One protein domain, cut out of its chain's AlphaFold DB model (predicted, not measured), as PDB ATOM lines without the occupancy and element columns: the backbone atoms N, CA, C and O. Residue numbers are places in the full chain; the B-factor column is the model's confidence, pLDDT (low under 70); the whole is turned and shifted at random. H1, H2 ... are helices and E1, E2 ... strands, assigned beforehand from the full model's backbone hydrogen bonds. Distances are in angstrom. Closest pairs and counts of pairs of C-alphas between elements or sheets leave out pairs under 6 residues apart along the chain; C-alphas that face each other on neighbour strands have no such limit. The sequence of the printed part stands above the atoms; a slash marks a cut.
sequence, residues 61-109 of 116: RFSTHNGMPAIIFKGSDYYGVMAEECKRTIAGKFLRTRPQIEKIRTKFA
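Overview. This is residues 61 to 109 of the 116 residues of the protein "uncharacterized protein LOC107813815" of Nicotiana tabacum (UniProt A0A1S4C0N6). The printed part is an open, stretched-out chain in the form of a wide U. A hairpin of two strands, E1 and E2, makes one arm, the short helices H1 and H2 lie along the base, and the stretch that ends in H3 makes the other arm, with residues 91 to 109 sticking out free. The 49 residues printed hold two named strands and three named helices, in the order E1, E2, H1, H2, H3; the sheet has the order E1 - E2, antiparallel, and the class is mixed, helices and strands. The whole is extended, with a radius of gyration of the C-alphas of 17.5 A, and spans 44 by 26 by 16 A.

Along the chain. E1 is residues 61 to 65, 12.3 A from first to last C-alpha, and begins with C-alpha 61 at (206.756, 184.306, 274.730). E2 follows at residues 68 to 73 and is 16.2 A long. H1, residues 75 to 79, begins with C-alpha 75 at (212.592, 185.475, 285.213) and is 5.6 A long. H2, residues 87 to 90, is 5.8 A long. H3, residues 101 to 109, is 12.2 A long and ends with C-alpha 109 at (196.564, 150.877, 298.846).

Arrangement. E1 and E2 form a hairpin, antiparallel neighbours with 140 degrees between their N-to-C directions. C-alphas 64 and 69 face each other at 4.5 A. Across the pair, N 63 and O 70 are within hydrogen-bond range at 2.7 A, and N 72 and O 61 at 2.8 A. A tight link of one residue, Lys 74, joins E2 to H1. H1 is apart from E1. H1 and H2 are apart, joined by a short link of 7 residues. H2 is apart from both strands. H3 is apart from E1, E2, H1 and H2. In H1 and H3 every O i to N i+4 pair is within hydrogen-bond range, while H2, with 4 residues, is too short for such a pair.

Size, cuts and confidence. The two C-alphas farthest apart, those of Gly 67 and Thr 106, are 45.2 A from each other. Residues 91 to 109, of which 101 to 109 belong to H3, stand free; the body without them has 30 residues and spans 34 by 16 by 9 A. The printed part has no cut and no long link. The mean pLDDT of the printed part is 71.3, and it is under 70 in residues 79 to 98 and 108 to 109 of the model.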
ATOM      1  N   ARG A  61     206.414 184.158 276.148       85.81
ATOM      2  CA  ARG A  61     206.756 184.306 274.730       85.81
ATOM      3  C   ARG A  61     207.084 182.945 274.133       85.81
ATOM      4  O   ARG A  61     208.028 182.287 274.561       85.81
ATOM      5  N   PHE A  62     206.339 182.553 273.108       86.62
ATOM      6  CA  PHE A  62     206.630 181.356 272.322       86.62
ATOM      7  C   PHE A  62     207.809 181.621 271.377       86.62
ATOM      8  O   PHE A  62     207.921 182.694 270.785       86.62
ATOM      9  N   SER A  63     208.714 180.658 271.276       89.12
ATOM     10  CA  SER A  63     209.961 180.721 270.517       89.12
ATOM     11  C   SER A  63     210.337 179.323 270.018       89.12
ATOM     12  O   SER A  63     209.658 178.342 270.312       89.12
ATOM     13  N   THR A  64     211.451 179.226 269.303       92.50
ATOM     14  CA  THR A  64     212.043 177.960 268.869       92.50
ATOM     15  C   THR A  64     213.534 177.972 269.205       92.50
ATOM     16  O   THR A  64     214.241 178.899 268.815       92.50
ATOM     17  N   HIS A  65     214.027 176.963 269.927       83.56
ATOM     18  CA  HIS A  65     215.444 176.786 270.265       83.56
ATOM     19  C   HIS A  65     215.953 175.486 269.634       83.56
ATOM     20  O   HIS A  65     215.406 174.417 269.893       83.56
ATOM     21  N   ASN A  66     216.974 175.575 268.773       90.88
ATOM     22  CA  ASN A  66     217.515 174.442 268.006       90.88
ATOM     23  C   ASN A  66     216.450 173.649 267.222       90.88
ATOM     24  O   ASN A  66     216.492 172.427 267.152       90.88
ATOM     25  N   GLY A  67     215.464 174.349 266.652       89.38
ATOM     26  CA  GLY A  67     214.365 173.722 265.911       89.38
ATOM     27  C   GLY A  67     213.255 173.126 266.784       89.38
ATOM     28  O   GLY A  67     212.253 172.672 266.240       89.38
ATOM     29  N   MET A  68     213.377 173.167 268.115       90.25
ATOM     30  CA  MET A  68     212.333 172.722 269.040       90.25
ATOM     31  C   MET A  68     211.502 173.895 269.572       90.25
ATOM     32  O   MET A  68     212.085 174.920 269.935       90.25
ATOM     33  N   PRO A  69     210.167 173.760 269.685       88.56
ATOM     34  CA  PRO A  69     209.330 174.751 270.352       88.56
ATOM     35  C   PRO A  69     209.813 175.014 271.782       88.56
ATOM     36  O   PRO A  69     210.075 174.088 272.548       88.56
ATOM     37  N   ALA A  70     209.924 176.285 272.139       86.88
ATOM     38  CA  ALA A  70     210.384 176.754 273.433       86.88
ATOM     39  C   ALA A  70     209.465 177.869 273.937       86.88
ATOM     40  O   ALA A  70     208.989 178.698 273.164       86.88
ATOM     41  N   ILE A  71     209.232 177.918 275.245       83.62
ATOM     42  CA  ILE A  71     208.466 178.990 275.882       83.62
ATOM     43  C   ILE A  71     209.414 179.734 276.810       83.62
ATOM     44  O   ILE A  71     210.057 179.134 277.669       83.62
ATOM     45  N   ILE A  72     209.530 181.040 276.597       81.50
ATOM     46  CA  ILE A  72     210.416 181.924 277.346       81.50
ATOM     47  C   ILE A  72     209.550 182.797 278.243       81.50
ATOM     48  O   ILE A  72     208.616 183.447 277.772       81.50
ATOM     49  N   PHE A  73     209.902 182.852 279.519       81.12
ATOM     50  CA  PHE A  73     209.297 183.760 280.482       81.12
ATOM     51  C   PHE A  73     210.349 184.733 280.996       81.12
ATOM     52  O   PHE A  73     211.533 184.393 281.080       81.12
ATOM     53  N   LYS A  74     209.923 185.937 281.378       79.75
ATOM     54  CA  LYS A  74     210.802 186.841 282.114       79.75
ATOM     55  C   LYS A  74     211.015 186.269 283.511       79.75
ATOM     56  O   LYS A  74     210.048 185.966 284.200       79.75
ATOM     57  N   GLY A  75     212.269 186.113 283.933       71.25
ATOM     58  CA  GLY A  75     212.592 185.475 285.213       71.25
ATOM     59  C   GLY A  75     211.942 186.169 286.414       71.25
ATOM     60  O   GLY A  75     211.435 185.487 287.296       71.25
ATOM     61  N   SER A  76     211.877 187.505 286.412       72.00
ATOM     62  CA  SER A  76     211.179 188.284 287.448       72.00
ATOM     63  C   SER A  76     209.689 187.968 287.513       72.00
ATOM     64  O   SER A  76     209.134 187.836 288.596       72.00
ATOM     65  N   ASP A  77     209.065 187.803 286.352       71.44
ATOM     66  CA  ASP A  77     207.621 187.648 286.230       71.44
ATOM     67  C   ASP A  77     207.234 186.174 286.406       71.44
ATOM     68  O   ASP A  77     206.142 185.875 286.848       71.44
ATOM     69  N   TYR A  78     208.134 185.235 286.115       72.50
ATOM     70  CA  TYR A  78     207.918 183.804 286.319       72.50
ATOM     71  C   TYR A  78     208.260 183.371 287.743       72.50
ATOM     72  O   TYR A  78     207.407 182.845 288.449       72.50
ATOM     73  N   TYR A  79     209.487 183.628 288.207       64.12
ATOM     74  CA  TYR A  79     209.942 183.207 289.536       64.12
ATOM     75  C   TYR A  79     209.462 184.124 290.663       64.12
ATOM     76  O   TYR A  79     209.366 183.662 291.796       64.12
ATOM     77  N   GLY A  80     209.139 185.390 290.374       63.09
ATOM     78  CA  GLY A  80     208.487 186.281 291.339       63.09
ATOM     79  C   GLY A  80     207.018 185.926 291.584       63.09
ATOM     80  O   GLY A  80     206.484 186.265 292.635       63.09
ATOM     81  N   VAL A  81     206.397 185.211 290.639       60.09
ATOM     82  CA  VAL A  81     204.979 184.815 290.667       60.09
ATOM     83  C   VAL A  81     204.783 183.319 290.913       60.09
ATOM     84  O   VAL A  81     203.673 182.886 291.219       60.09
ATOM     85  N   MET A  82     205.842 182.500 290.860       61.97
ATOM     86  CA  MET A  82     205.782 181.180 291.487       61.97
ATOM     87  C   MET A  82     205.378 181.399 292.944       61.97
ATOM     88  O   MET A  82     206.156 181.935 293.732       61.97
ATOM     89  N   ALA A  83     204.130 181.030 293.253       56.41
ATOM     90  CA  ALA A  83     203.500 181.274 294.539       56.41
ATOM     91  C   ALA A  83     204.449 180.853 295.665       56.41
ATOM     92  O   ALA A  83     205.199 179.882 295.511       56.41
ATOM     93  N   GLU A  84     204.417 181.547 296.805       56.78
ATOM     94  CA  GLU A  84     205.237 181.223 297.985       56.78
ATOM     95  C   GLU A  84     205.215 179.718 298.336       56.78
ATOM     96  O   GLU A  84     206.182 179.170 298.872       56.78
ATOM     97  N   GLU A  85     204.135 179.039 297.953       51.34
ATOM     98  CA  GLU A  85     203.903 177.600 298.029       51.34
ATOM     99  C   GLU A  85     204.908 176.748 297.223       51.34
ATOM    100  O   GLU A  85     205.393 175.728 297.723       51.34
ATOM    101  N   CYS A  86     205.307 177.171 296.018       52.62
ATOM    102  CA  CYS A  86     206.249 176.449 295.152       52.62
ATOM    103  C   CYS A  86     207.726 176.721 295.492       52.62
ATOM    104  O   CYS A  86     208.617 175.956 295.111       52.62
ATOM    105  N   LYS A  87     208.025 177.771 296.267       57.81
ATOM    106  CA  LYS A  87     209.402 178.096 296.686       57.81
ATOM    107  C   LYS A  87     210.069 176.944 297.451       57.81
ATOM    108  O   LYS A  87     211.282 176.750 297.363       57.81
ATOM    109  N   ARG A  88     209.285 176.158 298.199       55.28
ATOM    110  CA  ARG A  88     209.784 175.009 298.977       55.28
ATOM    111  C   ARG A  88     209.978 173.743 298.138       55.28
ATOM    112  O   ARG A  88     210.762 172.888 298.543       55.28
ATOM    113  N   THR A  89     209.304 173.618 296.994       58.31
ATOM    114  CA  THR A  89     209.389 172.436 296.120       58.31
ATOM    115  C   THR A  89     210.519 172.533 295.094       58.31
ATOM    116  O   THR A  89     211.131 171.511 294.790       58.31
ATOM    117  N   ILE A  90     210.869 173.734 294.619       58.84
ATOM    118  CA  ILE A  90     211.920 173.933 293.596       58.84
ATOM    119  C   ILE A  90     213.322 173.677 294.156       58.84
ATOM    120  O   ILE A  90     214.166 173.072 293.502       58.84
ATOM    121  N   ALA A  91     213.580 174.101 295.393       53.25
ATOM    122  CA  ALA A  91     214.907 174.016 295.988       53.25
ATOM    123  C   ALA A  91     215.124 172.735 296.805       53.25
ATOM    124  O   ALA A  91     215.790 172.817 297.825       53.25
ATOM    125  N   GLY A  92     214.534 171.582 296.458       51.88
ATOM    126  CA  GLY A  92     214.878 170.280 297.067       51.88
ATOM    127  C   GLY A  92     214.786 170.185 298.602       51.88
ATOM    128  O   GLY A  92     215.173 169.173 299.186       51.88
ATOM    129  N   LYS A  93     214.268 171.216 299.277       56.00
ATOM    130  CA  LYS A  93     214.084 171.296 300.721       56.00
ATOM    131  C   LYS A  93     212.776 170.602 301.044       56.00
ATOM    132  O   LYS A  93     211.827 171.203 301.548       56.00
ATOM    133  N   PHE A  94     212.752 169.299 300.782       58.38
ATOM    134  CA  PHE A  94     211.873 168.415 301.516       58.38
ATOM    135  C   PHE A  94     212.225 168.625 302.989       58.38
ATOM    136  O   PHE A  94     213.209 168.099 303.495       58.38
ATOM    137  N   LEU A  95     211.421 169.423 303.694       55.22
ATOM    138  CA  LEU A  95     211.527 169.595 305.150       55.22
ATOM    139  C   LEU A  95     211.348 168.267 305.897       55.22
ATOM    140  O   LEU A  95     211.493 168.193 307.111       55.22
ATOM    141  N   ARG A  96     210.996 167.212 305.163       57.66
ATOM    142  CA  ARG A  96     210.886 165.853 305.638       57.66
ATOM    143  C   ARG A  96     212.027 165.033 305.062       57.66
ATOM    144  O   ARG A  96     212.256 165.038 303.855       57.66
ATOM    145  N   THR A  97     212.681 164.287 305.947       65.94
ATOM    146  CA  THR A  97     213.531 163.139 305.625       65.94
ATOM    147  C   THR A  97     212.894 162.313 304.511       65.94
ATOM    148  O   THR A  97     211.664 162.233 304.457       65.94
ATOM    149  N   ARG A  98     213.736 161.712 303.650       68.94
ATOM    150  CA  ARG A  98     213.351 160.839 302.528       68.94
ATOM    151  C   ARG A  98     211.985 160.190 302.789       68.94
ATOM    152  O   ARG A  98     211.875 159.437 303.764       68.94
ATOM    153  N   PRO A  99     210.946 160.504 301.994       70.50
ATOM    154  CA  PRO A  99     209.618 159.972 302.244       70.50
ATOM    155  C   PRO A  99     209.696 158.448 302.349       70.50
ATOM    156  O   PRO A  99     210.238 157.789 301.463       70.50
ATOM    157  N   GLN A 100     209.200 157.894 303.459       81.75
ATOM    158  CA  GLN A 100     209.165 156.448 303.667       81.75
ATOM    159  C   GLN A 100     208.174 155.851 302.671       81.75
ATOM    160  O   GLN A 100     206.963 155.855 302.899       81.75
ATOM    161  N   ILE A 101     208.708 155.392 301.539       80.12
ATOM    162  CA  ILE A 101     207.927 154.946 300.384       80.12
ATOM    163  C   ILE A 101     206.962 153.814 300.751       80.12
ATOM    164  O   ILE A 101     205.846 153.775 300.245       80.12
ATOM    165  N   GLU A 102     207.340 152.960 301.702       78.50
ATOM    166  CA  GLU A 102     206.491 151.903 302.257       78.50
ATOM    167  C   GLU A 102     205.241 152.473 302.937       78.50
ATOM    168  O   GLU A 102     204.132 152.080 302.590       78.50
ATOM    169  N   LYS A 103     205.380 153.487 303.805       78.06
ATOM    170  CA  LYS A 103     204.228 154.145 304.452       78.06
ATOM    171  C   LYS A 103     203.289 154.804 303.447       78.06
ATOM    172  O   LYS A 103     202.078 154.822 303.662       78.06
ATOM    173  N   ILE A 104     203.838 155.378 302.376       80.75
ATOM    174  CA  ILE A 104     203.035 155.986 301.310       80.75
ATOM    175  C   ILE A 104     202.259 154.897 300.566       80.75
ATOM    176  O   ILE A 104     201.050 155.032 300.393       80.75
ATOM    177  N   ARG A 105     202.927 153.799 300.190       79.44
ATOM    178  CA  ARG A 105     202.306 152.659 299.501       79.44
ATOM    179  C   ARG A 105     201.187 152.026 300.328       79.44
ATOM    180  O   ARG A 105     200.113 151.804 299.779       79.44
ATOM    181  N   THR A 106     201.386 151.812 301.630       76.44
ATOM    182  CA  THR A 106     200.350 151.252 302.518       76.44
ATOM    183  C   THR A 106     199.115 152.152 302.594       76.44
ATOM    184  O   THR A 106     198.003 151.684 302.376       76.44
ATOM    185  N   LYS A 107     199.297 153.463 302.807       74.94
ATOM    186  CA  LYS A 107     198.175 154.422 302.878       74.94
ATOM    187  C   LYS A 107     197.436 154.603 301.552       74.94
ATOM    188  O   LYS A 107     196.261 154.960 301.551       74.94
ATOM    189  N   PHE A 108     198.137 154.448 300.430       69.88
ATOM    190  CA  PHE A 108     197.551 154.577 299.099       69.88
ATOM    191  C   PHE A 108     196.744 153.332 298.721       69.88
ATOM    192  O   PHE A 108     195.636 153.456 298.204       69.88
ATOM    193  N   ALA A 109     197.259 152.145 299.054       64.31
ATOM    194  CA  ALA A 109     196.564 150.877 298.846       64.31
ATOM    195  C   ALA A 109     195.244 150.791 299.634       64.31
ATOM    196  O   ALA A 109     194.278 150.233 299.129       64.31
TER     197      ALA A 109